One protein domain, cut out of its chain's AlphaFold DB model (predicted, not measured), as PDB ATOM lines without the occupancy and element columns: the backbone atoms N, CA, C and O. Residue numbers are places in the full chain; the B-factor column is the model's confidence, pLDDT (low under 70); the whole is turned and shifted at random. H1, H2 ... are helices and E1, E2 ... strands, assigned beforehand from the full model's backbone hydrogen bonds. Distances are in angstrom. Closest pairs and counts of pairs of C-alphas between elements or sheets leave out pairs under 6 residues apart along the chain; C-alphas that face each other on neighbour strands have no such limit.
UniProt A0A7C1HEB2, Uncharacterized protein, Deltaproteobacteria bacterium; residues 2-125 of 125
ATOM      1  N   ILE A   2     -20.924  71.395 182.287       92.50
ATOM      2  CA  ILE A   2     -19.724  71.321 181.423       92.50
ATOM      3  C   ILE A   2     -18.925  70.013 181.578       92.50
ATOM      4  O   ILE A   2     -18.489  69.464 180.574       92.50
ATOM      5  N   GLY A   3     -18.790  69.470 182.796       93.81
ATOM      6  CA  GLY A   3     -18.071  68.204 183.021       93.81
ATOM      7  C   GLY A   3     -18.667  67.004 182.274       93.81
ATOM      8  O   GLY A   3     -17.931  66.265 181.629       93.81
ATOM      9  N   GLU A   4     -19.998  66.868 182.279       93.38
ATOM     10  CA  GLU A   4     -20.714  65.816 181.540       93.38
ATOM     11  C   GLU A   4     -20.488  65.937 180.029       93.38
ATOM     12  O   GLU A   4     -20.219  64.951 179.350       93.38
ATOM     13  N   ILE A   5     -20.530  67.165 179.501       94.44
ATOM     14  CA  ILE A   5     -20.296  67.429 178.075       94.44
ATOM     15  C   ILE A   5     -18.867  67.035 177.687       94.44
ATOM     16  O   ILE A   5     -18.668  66.391 176.659       94.44
ATOM     17  N   VAL A   6     -17.874  67.374 178.517       94.75
ATOM     18  CA  VAL A   6     -16.470  67.000 178.288       94.75
ATOM     19  C   VAL A   6     -16.295  65.480 178.324       94.75
ATOM     20  O   VAL A   6     -15.620  64.930 177.455       94.75
ATOM     21  N   LEU A   7     -16.935  64.793 179.274       94.31
ATOM     22  CA  LEU A   7     -16.876  63.336 179.386       94.31
ATOM     23  C   LEU A   7     -17.479  62.647 178.152       94.31
ATOM     24  O   LEU A   7     -16.851  61.759 177.576       94.31
ATOM     25  N   VAL A   8     -18.663  63.085 177.715       94.38
ATOM     26  CA  VAL A   8     -19.342  62.543 176.528       94.38
ATOM     27  C   VAL A   8     -18.517  62.789 175.267       94.38
ATOM     28  O   VAL A   8     -18.330  61.872 174.468       94.38
ATOM     29  N   LEU A   9     -17.972  63.997 175.098       93.81
ATOM     30  CA  LEU A   9     -17.138  64.336 173.947       93.81
ATOM     31  C   LEU A   9     -15.887  63.447 173.885       93.81
ATOM     32  O   LEU A   9     -15.568  62.893 172.832       93.81
ATOM     33  N   LEU A  10     -15.207  63.272 175.021       91.81
ATOM     34  CA  LEU A  10     -13.999  62.455 175.120       91.81
ATOM     35  C   LEU A  10     -14.309  60.980 174.835       91.81
ATOM     36  O   LEU A  10     -13.564  60.326 174.107       91.81
ATOM     37  N   PHE A  11     -15.447  60.479 175.320       91.00
ATOM     38  CA  PHE A  11     -15.906  59.119 175.048       91.00
ATOM     39  C   PHE A  11     -16.180  58.880 173.554       91.00
ATOM     40  O   PHE A  11     -15.679  57.912 172.980       91.00
ATOM     41  N   VAL A  12     -16.906  59.785 172.889       91.50
ATOM     42  CA  VAL A  12     -17.205  59.681 171.446       91.50
ATOM     43  C   VAL A  12     -15.933  59.783 170.600       91.50
ATOM     44  O   VAL A  12     -15.756  59.035 169.633       91.50
ATOM     45  N   MET A  13     -15.013  60.669 170.979       89.88
ATOM     46  CA  MET A  13     -13.731  60.817 170.294       89.88
ATOM     47  C   MET A  13     -12.882  59.542 170.422       89.88
ATOM     48  O   MET A  13     -12.257  59.110 169.455       89.88
ATOM     49  N   PHE A  14     -12.921  58.883 171.581       87.69
ATOM     50  CA  PHE A  14     -12.225  57.617 171.797       87.69
ATOM     51  C   PHE A  14     -12.837  56.463 170.991       87.69
ATOM     52  O   PHE A  14     -12.109  55.673 170.387       87.69
ATOM     53  N   LEU A  15     -14.173  56.390 170.934       87.44
ATOM     54  CA  LEU A  15     -14.891  55.379 170.156       87.44
ATOM     55  C   LEU A  15     -14.595  55.494 168.660       87.44
ATOM     56  O   LEU A  15     -14.284  54.498 168.014       87.44
ATOM     57  N   THR A  16     -14.650  56.705 168.108       85.88
ATOM     58  CA  THR A  16     -14.394  56.926 166.676       85.88
ATOM     59  C   THR A  16     -12.927  56.709 166.306       85.88
ATOM     60  O   THR A  16     -12.645  56.150 165.249       85.88
ATOM     61  N   ALA A  17     -11.984  57.049 167.191       85.12
ATOM     62  CA  ALA A  17     -10.557  56.816 166.966       85.12
ATOM     63  C   ALA A  17     -10.169  55.324 166.941       85.12
ATOM     64  O   ALA A  17      -9.184  54.951 166.299       85.12
ATOM     65  N   GLY A  18     -10.922  54.466 167.635       82.50
ATOM     66  CA  GLY A  18     -10.653  53.029 167.692       82.50
ATOM     67  C   GLY A  18     -11.190  52.225 166.509       82.50
ATOM     68  O   GLY A  18     -10.766  51.089 166.301       82.50
ATOM     69  N   VAL A  19     -12.106  52.781 165.715       86.75
ATOM     70  CA  VAL A  19     -12.737  52.061 164.604       86.75
ATOM     71  C   VAL A  19     -11.918  52.249 163.329       86.75
ATOM     72  O   VAL A  19     -11.828  53.345 162.781       86.75
ATOM     73  N   LYS A  20     -11.331  51.161 162.817       82.94
ATOM     74  CA  LYS A  20     -10.669  51.134 161.506       82.94
ATOM     75  C   LYS A  20     -11.391  50.201 160.545       82.94
ATOM     76  O   LYS A  20     -11.751  49.080 160.893       82.94
ATOM     77  N   VAL A  21     -11.544  50.667 159.310       85.25
ATOM     78  CA  VAL A  21     -12.095  49.890 158.195       85.25
ATOM     79  C   VAL A  21     -10.945  49.378 157.328       85.25
ATOM     80  O   VAL A  21     -10.042  50.144 156.967       85.25
ATOM     81  N   VAL A  22     -10.967  48.082 157.016       85.62
ATOM     82  CA  VAL A  22      -9.982  47.407 156.158       85.62
ATOM     83  C   VAL A  22     -10.691  46.755 154.982       85.62
ATOM     84  O   VAL A  22     -11.669  46.034 155.171       85.62
ATOM     85  N   SER A  23     -10.183  47.008 153.780       83.38
ATOM     86  CA  SER A  23     -10.711  46.449 152.534       83.38
ATOM     87  C   SER A  23     -10.465  44.940 152.431       83.38
ATOM     88  O   SER A  23      -9.493  44.438 152.983       83.38
ATOM     89  N   GLU A  24     -11.285  44.227 151.657       79.56
ATOM     90  CA  GLU A  24     -11.211  42.762 151.474       79.56
ATOM     91  C   GLU A  24      -9.853  42.247 150.974       79.56
ATOM     92  O   GLU A  24      -9.397  41.180 151.377       79.56
ATOM     93  N   TYR A  25      -9.165  43.040 150.153       81.38
ATOM     94  CA  TYR A  25      -7.845  42.714 149.598       81.38
ATOM     95  C   TYR A  25      -6.676  43.084 150.519       81.38
ATOM     96  O   TYR A  25      -5.511  42.900 150.159       81.38
ATOM     97  N   GLN A  26      -6.976  43.648 151.688       84.69
ATOM     98  CA  GLN A  26      -5.994  44.102 152.657       84.69
ATOM     99  C   GLN A  26      -6.141  43.331 153.961       84.69
ATOM    100  O   GLN A  26      -7.229  42.937 154.378       84.69
ATOM    101  N   ARG A  27      -5.021  43.165 154.655       88.31
ATOM    102  CA  ARG A  27      -5.013  42.682 156.034       88.31
ATOM    103  C   ARG A  27      -4.271  43.648 156.929       88.31
ATOM    104  O   ARG A  27      -3.338  44.319 156.492       88.31
ATOM    105  N   ILE A  28      -4.686  43.716 158.191       89.25
ATOM    106  CA  ILE A  28      -3.981  44.495 159.208       89.25
ATOM    107  C   ILE A  28      -3.255  43.541 160.149       89.25
ATOM    108  O   ILE A  28      -3.884  42.656 160.723       89.25
ATOM    109  N   ALA A  29      -1.952  43.733 160.348       89.19
ATOM    110  CA  ALA A  29      -1.295  43.184 161.531       89.19
ATOM    111  C   ALA A  29      -1.423  44.183 162.671       89.19
ATOM    112  O   ALA A  29      -1.183  45.382 162.496       89.19
ATOM    113  N   VAL A  30      -1.797  43.673 163.838       90.19
ATOM    114  CA  VAL A  30      -1.881  44.445 165.071       90.19
ATOM    115  C   VAL A  30      -0.671  44.109 165.929       90.19
ATOM    116  O   VAL A  30      -0.363  42.943 166.176       90.19
ATOM    117  N   PHE A  31      -0.004  45.154 166.392       90.12
ATOM    118  CA  PHE A  31       1.112  45.097 167.313       90.12
ATOM    119  C   PHE A  31       0.683  45.754 168.608       90.12
ATOM    120  O   PHE A  31       0.330  46.933 168.631       90.12
ATOM    121  N   ARG A  32       0.737  44.993 169.691       89.62
ATOM    122  CA  ARG A  32       0.433  45.489 171.026       89.62
ATOM    123  C   ARG A  32       1.737  45.601 171.791       89.62
ATOM    124  O   ARG A  32       2.442  44.604 171.932       89.62
ATOM    125  N   LEU A  33       2.068  46.805 172.262       87.25
ATOM    126  CA  LEU A  33       3.285  47.056 173.052       87.25
ATOM    127  C   LEU A  33       4.576  46.579 172.353       87.25
ATOM    128  O   LEU A  33       5.476  46.037 172.984       87.25
ATOM    129  N   GLY A  34       4.646  46.728 171.026       84.00
ATOM    130  CA  GLY A  34       5.806  46.300 170.235       84.00
ATOM    131  C   GLY A  34       5.895  44.794 169.967       84.00
ATOM    132  O   GLY A  34       6.841  44.364 169.322       84.00
ATOM    133  N   ARG A  35       4.918  43.985 170.400       84.81
ATOM    134  CA  ARG A  35       4.838  42.557 170.060       84.81
ATOM    135  C   ARG A  35       3.740  42.300 169.041       84.81
ATOM    136  O   ARG A  35       2.652  42.872 169.129       84.81
ATOM    137  N   TYR A  36       4.018  41.409 168.096       86.75
ATOM    138  CA  TYR A  36       3.023  40.927 167.147       86.75
ATOM    139  C   TYR A  36       1.890  40.214 167.897       86.75
ATOM    140  O   TYR A  36       2.123  39.236 168.606       86.75
ATOM    141  N   PHE A  37       0.668  40.733 167.770       87.50
ATOM    142  CA  PHE A  37      -0.521  40.157 168.401       87.50
ATOM    143  C   PHE A  37      -1.246  39.200 167.449       87.50
ATOM    144  O   PHE A  37      -1.769  38.173 167.870       87.50
ATOM    145  N   GLY A  38      -1.279  39.536 166.160       87.38
ATOM    146  CA  GLY A  38      -1.952  38.740 165.143       87.38
ATOM    147  C   GLY A  38      -2.362  39.566 163.932       87.38
ATOM    148  O   GLY A  38      -2.296  40.801 163.941       87.38
ATOM    149  N   ILE A  39      -2.831  38.873 162.901       87.69
ATOM    150  CA  ILE A  39      -3.443  39.486 161.732       87.69
ATOM    151  C   ILE A  39      -4.955  39.481 161.927       87.69
ATOM    152  O   ILE A  39      -5.558  38.470 162.274       87.69
ATOM    153  N   LYS A  40      -5.586  40.631 161.711       86.44
ATOM    154  CA  LYS A  40      -7.042  40.722 161.662       86.44
ATOM    155  C   LYS A  40      -7.505  40.708 160.209       86.44
ATOM    156  O   LYS A  40      -6.868  41.305 159.334       86.44
ATOM    157  N   GLY A  41      -8.598  39.981 159.984       78.25
ATOM    158  CA  GLY A  41      -9.251  39.864 158.686       78.25
ATOM    159  C   GLY A  41      -9.859  41.186 158.202       78.25
ATOM    160  O   GLY A  41      -9.890  42.167 158.952       78.25
ATOM    161  N   PRO A  42     -10.317  41.219 156.943       81.00
ATOM    162  CA  PRO A  42     -10.966  42.389 156.366       81.00
ATOM    163  C   PRO A  42     -12.279  42.724 157.087       81.00
ATOM    164  O   PRO A  42     -12.914  41.852 157.679       81.00
ATOM    165  N   GLY A  43     -12.682  43.994 157.034       83.94
ATOM    166  CA  GLY A  43     -13.899  44.495 157.674       83.94
ATOM    167  C   GLY A  43     -13.650  45.559 158.743       83.94
ATOM    168  O   GLY A  43     -12.654  46.289 158.718       83.94
ATOM    169  N   LEU A  44     -14.610  45.677 159.664       84.94
ATOM    170  CA  LEU A  44     -14.589  46.647 160.753       84.94
ATOM    171  C   LEU A  44     -13.813  46.075 161.941       84.94
ATOM    172  O   LEU A  44     -14.240  45.108 162.572       84.94
ATOM    173  N   ILE A  45     -12.678  46.684 162.263       85.94
ATOM    174  CA  ILE A  45     -11.845  46.279 163.392       85.94
ATOM    175  C   ILE A  45     -11.719  47.405 164.401       85.94
ATOM    176  O   ILE A  45     -11.324  48.524 164.077       85.94
ATOM    177  N   VAL A  46     -12.005  47.057 165.654       87.50
ATOM    178  CA  VAL A  46     -11.778  47.929 166.801       87.50
ATOM    179  C   VAL A  46     -10.366  47.680 167.329       87.50
ATOM    180  O   VAL A  46      -9.952  46.536 167.576       87.50
ATOM    181  N   ILE A  47      -9.606  48.759 167.453       86.94
ATOM    182  CA  ILE A  47      -8.263  48.807 168.026       86.94
ATOM    183  C   ILE A  47      -8.214  49.882 169.108       86.94
ATOM    184  O   ILE A  47      -8.988  50.834 169.074       86.94
ATOM    185  N   ILE A  48      -7.296  49.746 170.062       88.12
ATOM    186  CA  ILE A  48      -7.072  50.781 171.072       88.12
ATOM    187  C   ILE A  48      -6.046  51.763 170.490       88.12
ATOM    188  O   ILE A  48      -4.864  51.420 170.433       88.12
ATOM    189  N   PRO A  49      -6.449  52.976 170.062       80.81
ATOM    190  CA  PRO A  49      -5.602  53.861 169.254       80.81
ATOM    191  C   PRO A  49      -4.310  54.307 169.956       80.81
ATOM    192  O   PRO A  49      -3.356  54.692 169.289       80.81
ATOM    193  N   ILE A  50      -4.264  54.242 171.290       84.06
ATOM    194  CA  ILE A  50      -3.116  54.672 172.101       84.06
ATOM    195  C   ILE A  50      -2.052  53.571 172.247       84.06
ATOM    196  O   ILE A  50      -0.864  53.872 172.322       84.06
ATOM    197  N   ILE A  51      -2.458  52.299 172.305       87.81
ATOM    198  CA  ILE A  51      -1.574  51.179 172.687       87.81
ATOM    199  C   ILE A  51      -1.268  50.270 171.493       87.81
ATOM    200  O   ILE A  51      -0.174  49.705 171.393       87.81
ATOM    201  N   ASP A  52      -2.236  50.106 170.591       89.69
ATOM    202  CA  ASP A  52      -2.131  49.196 169.462       89.69
ATOM    203  C   ASP A  52      -1.593  49.942 168.227       89.69
ATOM    204  O   ASP A  52      -2.218  50.864 167.697       89.69
ATOM    205  N   LYS A  53      -0.447  49.494 167.706       88.00
ATOM    206  CA  LYS A  53       0.037  49.878 166.375       88.00
ATOM    207  C   LYS A  53      -0.545  48.923 165.344       88.00
ATOM    208  O   LYS A  53      -0.628  47.721 165.572       88.00
ATOM    209  N   CYS A  54      -0.952  49.435 164.192       88.31
ATOM    210  CA  CYS A  54      -1.535  48.614 163.137       88.31
ATOM    211  C   CYS A  54      -0.929  48.952 161.779       88.31
ATOM    212  O   CYS A  54      -0.876  50.117 161.388       88.31
ATOM    213  N   TYR A  55      -0.515  47.914 161.058       89.38
ATOM    214  CA  TYR A  55       0.101  48.020 159.739       89.38
ATOM    215  C   TYR A  55      -0.773  47.316 158.713       89.38
ATOM    216  O   TYR A  55      -1.179  46.174 158.922       89.38
ATOM    217  N   LYS A  56      -1.080  48.018 157.621       88.44
ATOM    218  CA  LYS A  56      -1.851  47.490 156.495       88.44
ATOM    219  C   LYS A  56      -0.904  46.833 155.491       88.44
ATOM    220  O   LYS A  56       0.082  47.454 155.081       88.44
ATOM    221  N   PHE A  57      -1.259  45.627 155.070       88.31
ATOM    222  CA  PHE A  57      -0.601  44.896 153.994       88.31
ATOM    223  C   PHE A  57      -1.586  44.679 152.863       88.31
ATOM    224  O   PHE A  57      -2.736  44.293 153.093       88.31
ATOM    225  N   SER A  58      -1.110  44.918 151.652       86.81
ATOM    226  CA  SER A  58      -1.795  44.611 150.412       86.81
ATOM    227  C   SER A  58      -1.030  43.524 149.665       86.81
ATOM    228  O   SER A  58       0.160  43.299 149.889       86.81
ATOM    229  N   ILE A  59      -1.718  42.850 148.749       85.56
ATOM    230  CA  ILE A  59      -1.062  41.962 147.788       85.56
ATOM    231  C   ILE A  59      -0.069  42.805 146.974       85.56
ATOM    232  O   ILE A  59      -0.402  43.913 146.548       85.56
ATOM    233  N   GLY A  60       1.148  42.297 146.791       82.69
ATOM    234  CA  GLY A  60       2.233  42.989 146.096       82.69
ATOM    235  C   GLY A  60       3.120  43.881 146.969       82.69
ATOM    236  O   GLY A  60       4.092  44.412 146.442       82.69
ATOM    237  N   ASP A  61       2.844  44.036 148.272       85.69
ATOM    238  CA  ASP A  61       3.804  44.660 149.195       85.69
ATOM    239  C   ASP A  61       5.102  43.825 149.252       85.69
ATOM    240  O   ASP A  61       5.073  42.589 149.232       85.69
ATOM    241  N   TYR A  62       6.237  44.517 149.352       83.88
ATOM    242  CA  TYR A  62       7.563  43.913 149.473       83.88
ATOM    243  C   TYR A  62       8.039  43.934 150.928       83.88
ATOM    244  O   TYR A  62       7.744  44.858 151.693       83.88
ATOM    245  N   GLY A  63       8.795  42.912 151.306       85.44
ATOM    246  CA  GLY A  63       9.419  42.782 152.614       85.44
ATOM    247  C   GLY A  63      10.748  42.047 152.535       85.44
ATOM    248  O   GLY A  63      11.186  41.624 151.466       85.44
ATOM    249  N   GLN A  64      11.384  41.889 153.686       82.62
ATOM    250  CA  GLN A  64      12.651  41.185 153.825       82.62
ATOM    251  C   GLN A  64      12.518  40.086 154.871       82.62
ATOM    252  O   GLN A  64      11.955  40.311 155.939       82.62
ATOM    253  N   LEU A  65      13.061  38.905 154.600       81.88
ATOM    254  CA  LEU A  65      13.130  37.837 155.595       81.88
ATOM    255  C   LEU A  65      14.204  38.148 156.643       81.88
ATOM    256  O   LEU A  65      15.368  38.323 156.290       81.88
ATOM    257  N   ILE A  66      13.813  38.198 157.921       82.56
ATOM    258  CA  ILE A  66      14.739  38.373 159.057       82.56
ATOM    259  C   ILE A  66      15.169  37.011 159.623       82.56
ATOM    260  O   ILE A  66      16.257  36.889 160.175       82.56
ATOM    261  N   GLY A  67      14.344  35.973 159.467       77.62
ATOM    262  CA  GLY A  67      14.644  34.629 159.962       77.62
ATOM    263  C   GLY A  67      13.862  33.548 159.228       77.62
ATOM    264  O   GLY A  67      13.172  33.837 158.250       77.62
ATOM    265  N   ASP A  68      13.942  32.316 159.730       74.69
ATOM    266  CA  ASP A  68      13.402  31.132 159.053       74.69
ATOM    267  C   ASP A  68      11.899  31.206 158.806       74.69
ATOM    268  O   ASP A  68      11.433  30.624 157.851       74.69
ATOM    269  N   ASN A  69      11.124  31.920 159.621       81.88
ATOM    270  CA  ASN A  69       9.669  32.043 159.468       81.88
ATOM    271  C   ASN A  69       9.151  33.468 159.711       81.88
ATOM    272  O   ASN A  69       7.951  33.658 159.908       81.88
ATOM    273  N   THR A  70      10.039  34.465 159.748       82.38
ATOM    274  CA  THR A  70       9.697  35.842 160.130       82.38
ATOM    275  C   THR A  70      10.142  36.825 159.054       82.38
ATOM    276  O   THR A  70      11.318  36.882 158.687       82.38
ATOM    277  N   GLY A  71       9.190  37.619 158.561       83.44
ATOM    278  CA  GLY A  71       9.414  38.673 157.579       83.44
ATOM    279  C   GLY A  71       9.219  40.065 158.178       83.44
ATOM    280  O   GLY A  71       8.259  40.311 158.909       83.44
ATOM    281  N   LYS A  72      10.115  40.989 157.825       85.25
ATOM    282  CA  LYS A  72       9.949  42.428 158.009       85.25
ATOM    283  C   LYS A  72       9.178  42.997 156.834       85.25
ATOM    284  O   LYS A  72       9.676  43.011 155.709       85.25
ATOM    285  N   PHE A  73       8.010  43.551 157.102       84.19
ATOM    286  CA  PHE A  73       7.278  44.347 156.126       84.19
ATOM    287  C   PHE A  73       7.118  45.753 156.669       84.19
ATOM    288  O   PHE A  73       6.449  45.953 157.682       84.19
ATOM    289  N   LYS A  74       7.717  46.738 155.993       82.19
ATOM    290  CA  LYS A  74       7.788  48.126 156.478       82.19
ATOM    291  C   LYS A  74       8.516  48.157 157.839       82.19
ATOM    292  O   LYS A  74       9.738  48.049 157.881       82.19
ATOM    293  N   GLU A  75       7.774  48.194 158.943       79.19
ATOM    294  CA  GLU A  75       8.277  48.145 160.331       79.19
ATOM    295  C   GLU A  75       7.654  47.017 161.167       79.19
ATOM    296  O   GLU A  75       7.896  46.908 162.365       79.19
ATOM    297  N   ALA A  76       6.839  46.176 160.539       83.44
ATOM    298  CA  ALA A  76       6.131  45.091 161.185       83.44
ATOM    299  C   ALA A  76       6.899  43.778 161.021       83.44
ATOM    300  O   ALA A  76       7.159  43.342 159.898       83.44
ATOM    301  N   GLU A  77       7.213  43.129 162.137       82.62
ATOM    302  CA  GLU A  77       7.720  41.758 162.167       82.62
ATOM    303  C   GLU A  77       6.531  40.800 162.197       82.62
ATOM    304  O   GLU A  77       5.767  40.767 163.166       82.62
ATOM    305  N   VAL A  78       6.323  40.066 161.107       85.88
ATOM    306  CA  VAL A  78       5.157  39.197 160.937       85.88
ATOM    307  C   VAL A  78       5.625  37.793 160.559       85.88
ATOM    308  O   VAL A  78       6.500  37.658 159.698       85.88
ATOM    309  N   PRO A  79       5.059  36.734 161.165       81.88
ATOM    310  CA  PRO A  79       5.351  35.375 160.747       81.88
ATOM    311  C   PRO A  79       4.823  35.132 159.328       81.88
ATOM    312  O   PRO A  79       3.660  35.417 159.019       81.88
ATOM    313  N   VAL A  80       5.682  34.592 158.472       83.62
ATOM    314  CA  VAL A  80       5.393  34.302 157.066       83.62
ATOM    315  C   VAL A  80       5.483  32.811 156.801       83.62
ATOM    316  O   VAL A  80       6.338  32.118 157.348       83.62
ATOM    317  N   GLU A  81       4.596  32.324 155.940       79.38
ATOM    318  CA  GLU A  81       4.633  30.948 155.463       79.38
ATOM    319  C   GLU A  81       5.083  30.943 154.003       79.38
ATOM    320  O   GLU A  81       4.577  31.704 153.172       79.38
ATOM    321  N   TYR A  82       6.064  30.099 153.716       75.38
ATOM    322  CA  TYR A  82       6.723  29.982 152.424       75.38
ATOM    323  C   TYR A  82       6.634  28.535 151.944       75.38
ATOM    324  O   TYR A  82       6.652  27.596 152.739       75.38
ATOM    325  N   ASN A  83       6.536  28.349 150.629       68.56
ATOM    326  CA  ASN A  83       6.426  27.018 150.022       68.56
ATOM    327  C   ASN A  83       7.792  26.448 149.575       68.56
ATOM    328  O   ASN A  83       7.909  25.262 149.294       68.56
ATOM    329  N   THR A  84       8.844  27.273 149.519       66.25
ATOM    330  CA  THR A  84      10.176  26.892 149.011       66.25
ATOM    331  C   THR A  84      11.281  27.235 150.007       66.25
ATOM    332  O   THR A  84      11.112  28.126 150.829       66.25
ATOM    333  N   LYS A  85      12.426  26.550 149.945       59.56
ATOM    334  CA  LYS A  85      13.564  26.819 150.838       59.56
ATOM    335  C   LYS A  85      14.052  28.259 150.639       59.56
ATOM    336  O   LYS A  85      14.515  28.613 149.559       59.56
ATOM    337  N   ILE A  86      13.921  29.069 151.683       64.56
ATOM    338  CA  ILE A  86      14.288  30.486 151.711       64.56
ATOM    339  C   ILE A  86      15.648  30.681 152.380       64.56
ATOM    340  O   ILE A  86      15.963  30.010 153.359       64.56
ATOM    341  N   HIS A  87      16.432  31.629 151.868       65.62
ATOM    342  CA  HIS A  87      17.608  32.147 152.560       65.62
ATOM    343  C   HIS A  87      17.232  33.443 153.289       65.62
ATOM    344  O   HIS A  87      16.474  34.272 152.777       65.62
ATOM    345  N   VAL A  88      17.743  33.611 154.508       66.75
ATOM    346  CA  VAL A  88      17.529  34.818 155.316       66.75
ATOM    347  C   VAL A  88      18.135  36.025 154.593       66.75
ATOM    348  O   VAL A  88      19.255  35.949 154.090       66.75
ATOM    349  N   GLY A  89      17.396  37.134 154.522       65.69
ATOM    350  CA  GLY A  89      17.814  38.355 153.828       65.69
ATOM    351  C   GLY A  89      17.268  38.533 152.407       65.69
ATOM    352  O   GLY A  89      17.372  39.645 151.886       65.69
ATOM    353  N   SER A  90      16.640  37.514 151.808       71.06
ATOM    354  CA  SER A  90      15.975  37.630 150.500       71.06
ATOM    355  C   SER A  90      14.757  38.562 150.549       71.06
ATOM    356  O   SER A  90      14.047  38.637 151.563       71.06
ATOM    357  N   GLN A  91      14.497  39.261 149.438       75.94
ATOM    358  CA  GLN A  91      13.269  40.035 149.268       75.94
ATOM    359  C   GLN A  91      12.089  39.100 149.001       75.94
ATOM    360  O   GLN A  91      12.162  38.155 148.216       75.94
ATOM    361  N   ILE A  92      10.990  39.366 149.689       80.94
ATOM    362  CA  ILE A  92       9.758  38.594 149.598       80.94
ATOM    363  C   ILE A  92       8.622  39.501 149.160       80.94
ATOM    364  O   ILE A  92       8.473  40.619 149.652       80.94
ATOM    365  N   LYS A  93       7.797  38.994 148.252       82.94
ATOM    366  CA  LYS A  93       6.594  39.665 147.780       82.94
ATOM    367  C   LYS A  93       5.374  38.974 148.360       82.94
ATOM    368  O   LYS A  93       5.270  37.746 148.346       82.94
ATOM    369  N   ILE A  94       4.426  39.759 148.862       83.62
ATOM    370  CA  ILE A  94       3.152  39.218 149.332       83.62
ATOM    371  C   ILE A  94       2.341  38.769 148.119       83.62
ATOM    372  O   ILE A  94       1.851  39.595 147.348       83.62
ATOM    373  N   SER A  95       2.185  37.459 147.958       77.00
ATOM    374  CA  SER A  95       1.385  36.875 146.874       77.00
ATOM    375  C   SER A  95      -0.034  36.552 147.307       77.00
ATOM    376  O   SER A  95      -0.920  36.464 146.464       77.00
ATOM    377  N   GLY A  96      -0.270  36.398 148.611       78.62
ATOM    378  CA  GLY A  96      -1.588  36.043 149.096       78.62
ATOM    379  C   GLY A  96      -1.727  36.070 150.606       78.62
ATOM    380  O   GLY A  96      -0.788  36.263 151.377       78.62
ATOM    381  N   PHE A  97      -2.962  35.859 151.029       79.75
ATOM    382  CA  PHE A  97      -3.392  36.007 152.402       79.75
ATOM    383  C   PHE A  97      -4.290  34.811 152.738       79.75
ATOM    384  O   PHE A  97      -5.438  34.761 152.311       79.75
ATOM    385  N   SER A  98      -3.828  33.860 153.557       73.12
ATOM    386  CA  SER A  98      -4.650  32.714 153.998       73.12
ATOM    387  C   SER A  98      -5.021  32.864 155.469       73.12
ATOM    388  O   SER A  98      -4.126  32.948 156.296       73.12
ATOM    389  N   ASN A  99      -6.313  33.024 155.777       69.25
ATOM    390  CA  ASN A  99      -6.896  33.331 157.098       69.25
ATOM    391  C   ASN A  99      -6.065  34.255 158.017       69.25
ATOM    392  O   ASN A  99      -6.298  35.460 158.054       69.25
ATOM    393  N   ASN A 100      -5.089  33.694 158.737       71.94
ATOM    394  CA  ASN A 100      -4.268  34.378 159.739       71.94
ATOM    395  C   ASN A 100      -2.754  34.392 159.419       71.94
ATOM    396  O   ASN A 100      -1.940  34.723 160.276       71.94
ATOM    397  N   LYS A 101      -2.362  33.996 158.202       75.94
ATOM    398  CA  LYS A 101      -0.972  33.935 157.724       75.94
ATOM    399  C   LYS A 101      -0.807  34.722 156.424       75.94
ATOM    400  O   LYS A 101      -1.723  34.776 155.591       75.94
ATOM    401  N   ILE A 102       0.363  35.333 156.260       81.25
ATOM    402  CA  ILE A 102       0.774  35.986 155.013       81.25
ATOM    403  C   ILE A 102       1.519  34.949 154.182       81.25
ATOM    404  O   ILE A 102       2.493  34.360 154.654       81.25
ATOM    405  N   GLN A 103       1.039  34.723 152.961       79.62
ATOM    406  CA  GLN A 103       1.744  33.907 151.987       79.62
ATOM    407  C   GLN A 103       2.668  34.800 151.183       79.62
ATOM    408  O   GLN A 103       2.252  35.804 150.590       79.62
ATOM    409  N   VAL A 104       3.929  34.411 151.174       77.31
ATOM    410  CA  VAL A 104       4.982  35.176 150.535       77.31
ATOM    411  C   VAL A 104       5.629  34.312 149.473       77.31
ATOM    412  O   VAL A 104       5.936  33.142 149.708       77.31
ATOM    413  N   THR A 105       5.812  34.893 148.299       75.25
ATOM    414  CA  THR A 105       6.633  34.293 147.253       75.25
ATOM    415  C   THR A 105       7.960  35.017 147.248       75.25
ATOM    416  O   THR A 105       8.027  36.230 147.466       75.25
ATOM    417  N   LEU A 106       9.028  34.260 147.034       71.25
ATOM    418  CA  LEU A 106      10.332  34.850 146.804       71.25
ATOM    419  C   LEU A 106      10.294  35.641 145.503       71.25
ATOM    420  O   LEU A 106       9.986  35.086 144.450       71.25
ATOM    421  N   ASP A 107      10.633  36.918 145.592       64.69
ATOM    422  CA  ASP A 107      10.953  37.742 144.433       64.69
ATOM    423  C   ASP A 107      12.486  37.755 144.362       64.69
ATOM    424  O   ASP A 107      13.153  38.735 144.681       64.69
ATOM    425  N   ASP A 108      13.066  36.590 144.051       58.78
ATOM    426  CA  ASP A 108      14.512  36.430 143.833       58.78
ATOM    427  C   ASP A 108      14.893  36.988 142.445       58.78
ATOM    428  O   ASP A 108      15.538  36.330 141.634       58.78
ATOM    429  N   ASP A 109      14.420  38.202 142.142       54.50
ATOM    430  CA  ASP A 109      14.704  38.933 140.901       54.50
ATOM    431  C   ASP A 109      15.831  39.966 141.091       54.50
ATOM    432  O   ASP A 109      16.320  40.561 140.131       54.50
ATOM    433  N   GLN A 110      16.367  40.131 142.312       55.97
ATOM    434  CA  GLN A 110      17.640  40.834 142.511       55.97
ATOM    435  C   GLN A 110      18.833  39.946 142.148       55.97
ATOM    436  O   GLN A 110      19.682  39.646 142.978       55.97
ATOM    437  N   GLY A 111      18.886  39.573 140.868       47.53
ATOM    438  CA  GLY A 111      20.082  39.189 140.139       47.53
ATOM    439  C   GLY A 111      20.932  38.131 140.822       47.53
ATOM    440  O   GLY A 111      21.818  38.447 141.614       47.53
ATOM    441  N   ARG A 112      20.802  36.888 140.354       55.25
ATOM    442  CA  ARG A 112      21.904  35.921 140.377       55.25
ATOM    443  C   ARG A 112      23.103  36.503 139.610       55.25
ATOM    444  O   ARG A 112      23.362  36.133 138.470       55.25
ATOM    445  N   ARG A 113      23.835  37.437 140.223       51.59
ATOM    446  CA  ARG A 113      25.157  37.867 139.778       51.59
ATOM    447  C   ARG A 113      26.101  36.743 140.146       51.59
ATOM    448  O   ARG A 113      26.633  36.677 141.251       51.59
ATOM    449  N   ILE A 114      26.268  35.818 139.216       58.06
ATOM    450  CA  ILE A 114      27.301  34.799 139.323       58.06
ATOM    451  C   ILE A 114      28.617  35.529 139.075       58.06
ATOM    452  O   ILE A 114      28.961  35.861 137.940       58.06
ATOM    453  N   ARG A 115      29.322  35.864 140.158       57.28
ATOM    454  CA  ARG A 115      30.677  36.393 140.057       57.28
ATOM    455  C   ARG A 115      31.567  35.233 139.652       57.28
ATOM    456  O   ARG A 115      31.764  34.300 140.425       57.28
ATOM    457  N   CYS A 116      32.076  35.277 138.429       58.12
ATOM    458  CA  CYS A 116      33.009  34.274 137.947       58.12
ATOM    459  C   CYS A 116      34.265  34.280 138.835       58.12
ATOM    460  O   CYS A 116      35.077  35.197 138.747       58.12
ATOM    461  N   GLU A 117      34.448  33.258 139.670       61.44
ATOM    462  CA  GLU A 117      35.617  33.095 140.555       61.44
ATOM    463  C   GLU A 117      36.951  33.017 139.792       61.44
ATOM    464  O   GLU A 117      38.000  33.353 140.335       61.44
ATOM    465  N   LYS A 118      36.908  32.656 138.503       66.19
ATOM    466  CA  LYS A 118      38.082  32.632 137.618       66.19
ATOM    467  C   LYS A 118      38.332  33.923 136.847       66.19
ATOM    468  O   LYS A 118      39.447  34.128 136.383       66.19
ATOM    469  N   CYS A 119      37.308  34.748 136.636       69.06
ATOM    470  CA  CYS A 119      37.363  35.814 135.635       69.06
ATOM    471  C   CYS A 119      36.788  37.163 136.082       69.06
ATOM    472  O   CYS A 119      36.803  38.117 135.313       69.06
ATOM    473  N   GLY A 120      36.312  37.279 137.324       60.75
ATOM    474  CA  GLY A 120      35.956  38.543 137.975       60.75
ATOM    475  C   GLY A 120      34.732  39.274 137.413       60.75
ATOM    476  O   GLY A 120      34.243  40.196 138.061       60.75
ATOM    477  N   HIS A 121      34.210  38.868 136.256       65.44
ATOM    478  CA  HIS A 121      33.048  39.496 135.644       65.44
ATOM    479  C   HIS A 121      31.744  39.128 136.354       65.44
ATOM    480  O   HIS A 121      31.497  37.972 136.711       65.44
ATOM    481  N   GLU A 122      30.905  40.147 136.524       60.59
ATOM    482  CA  GLU A 122      29.516  40.016 136.937       60.59
ATOM    483  C   GLU A 122      28.674  39.801 135.677       60.59
ATOM    484  O   GLU A 122      28.450  40.734 134.907       60.59
ATOM    485  N   MET A 123      28.230  38.568 135.433       57.28
ATOM    486  CA  MET A 123      27.270  38.308 134.362       57.28
ATOM    487  C   MET A 123      25.848  38.445 134.898       57.28
ATOM    488  O   MET A 123      25.491  37.864 135.924       57.28
ATOM    489  N   ARG A 124      25.053  39.238 134.181       54.91
ATOM    490  CA  ARG A 124      23.608  39.353 134.345       54.91
ATOM    491  C   ARG A 124      22.977  38.384 133.340       54.91
ATOM    492  O   ARG A 124      23.138  38.598 132.143       54.91
ATOM    493  N   ILE A 125      22.370  37.303 133.831       59.72
ATOM    494  CA  ILE A 125      21.520  36.414 133.016       59.72
ATOM    495  C   ILE A 125      20.198  37.103 132.701       59.72
ATOM    496  O   ILE A 125      19.714  37.853 133.580       59.72
TER     497      ILE A 125
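What this domain is: This is residues 2 to 125 of the 125 residues of an uncharacterized protein of Deltaproteobacteria bacterium (UniProt A0A7C1HEB2). A small closed barrel of five strands, E6 to E10, has the three-stranded sheet E3-E2-E5 at one end, followed by the strand pair E1 and E4 and then the helix H1, whose residues 2 to 13 stick out; residues 107 to 125, with no named element, make the other end of a long rod. The printed part has 124 residues, with one named helix and ten named strands in the order H1, then E1 to E10, and its class is mixed, helices and strands. The sheet E3-E2-E5 and the pair E1-E4 are antiparallel, and the barrel is mixed. The whole is only just loose, close to extended, with a radius of gyration of the C-alphas of 20.5 A and spans of 82 by 26 by 21 A.

How they stand to each other: In the barrel, E6, residues 62 to 67, and E7, residues 70 to 73, form an antiparallel hairpin, with N 64 and O 72 2.9 A apart. E7 and E8, residues 76 to 81, form another, with N 71 and O 78 2.9 A apart; E6, E7 and E8 are a meander, each strand the antiparallel neighbour of the one before. E9, residues 91 to 98, bends by 59 degrees at residue 95 and forms a hairpin with E10, residues 101 to 106, N 103 and O 96 being 2.9 A apart. E8 and E10 are parallel, with N 81 and O 102 3.2 A apart, and antiparallel E9 and E6 close the ring, with N 63 and O 92 2.8 A apart. E6 to E9 are a Greek key, a meander whose first strand is the antiparallel neighbour of the fourth. E2, residues 26 to 32, is the inner strand between E3, residues 35 to 40, and E5, residues 52 to 58; N 30 and O 38 are 2.9 A apart, as are N 29 and O 55, and E2 and E3 form a hairpin. The closest C-alphas of E3 and E8 are those of Tyr 36 and Val 78, 6.8 A. E1, residues 19 to 22, is antiparallel to E4, residues 43 to 46, with N 20 and O 45 2.9 A apart. The closest C-alphas of H1, residues 2 to 18, and E4 are those of Gly 18 and Val 46, 5.3 A; every O i to N i+4 pair of H1 is within hydrogen-bond range.

Where its parts are: H1 begins at C-alpha 2 (-19.724, 71.321, 181.423) and is 24.6 A long. E2, E5 and E9 are 19.5, 19.6 and 19.9 A long; E6 and E10 are each 15.7 A, E8 15.3 A and E3 14.7 A. E1 and E4 are each 10.0 A and E7 is 9.7 A. E10 ends at C-alpha 106 (10.332, 34.850, 146.804).

The domain as a whole: The C-alphas of Ile 2 and Lys 118, the two farthest apart, are 82.2 A apart. The printed part has no cut, and no link is long. The 27 residues under pLDDT 70 are 83 to 89, 99 and 107 to 125.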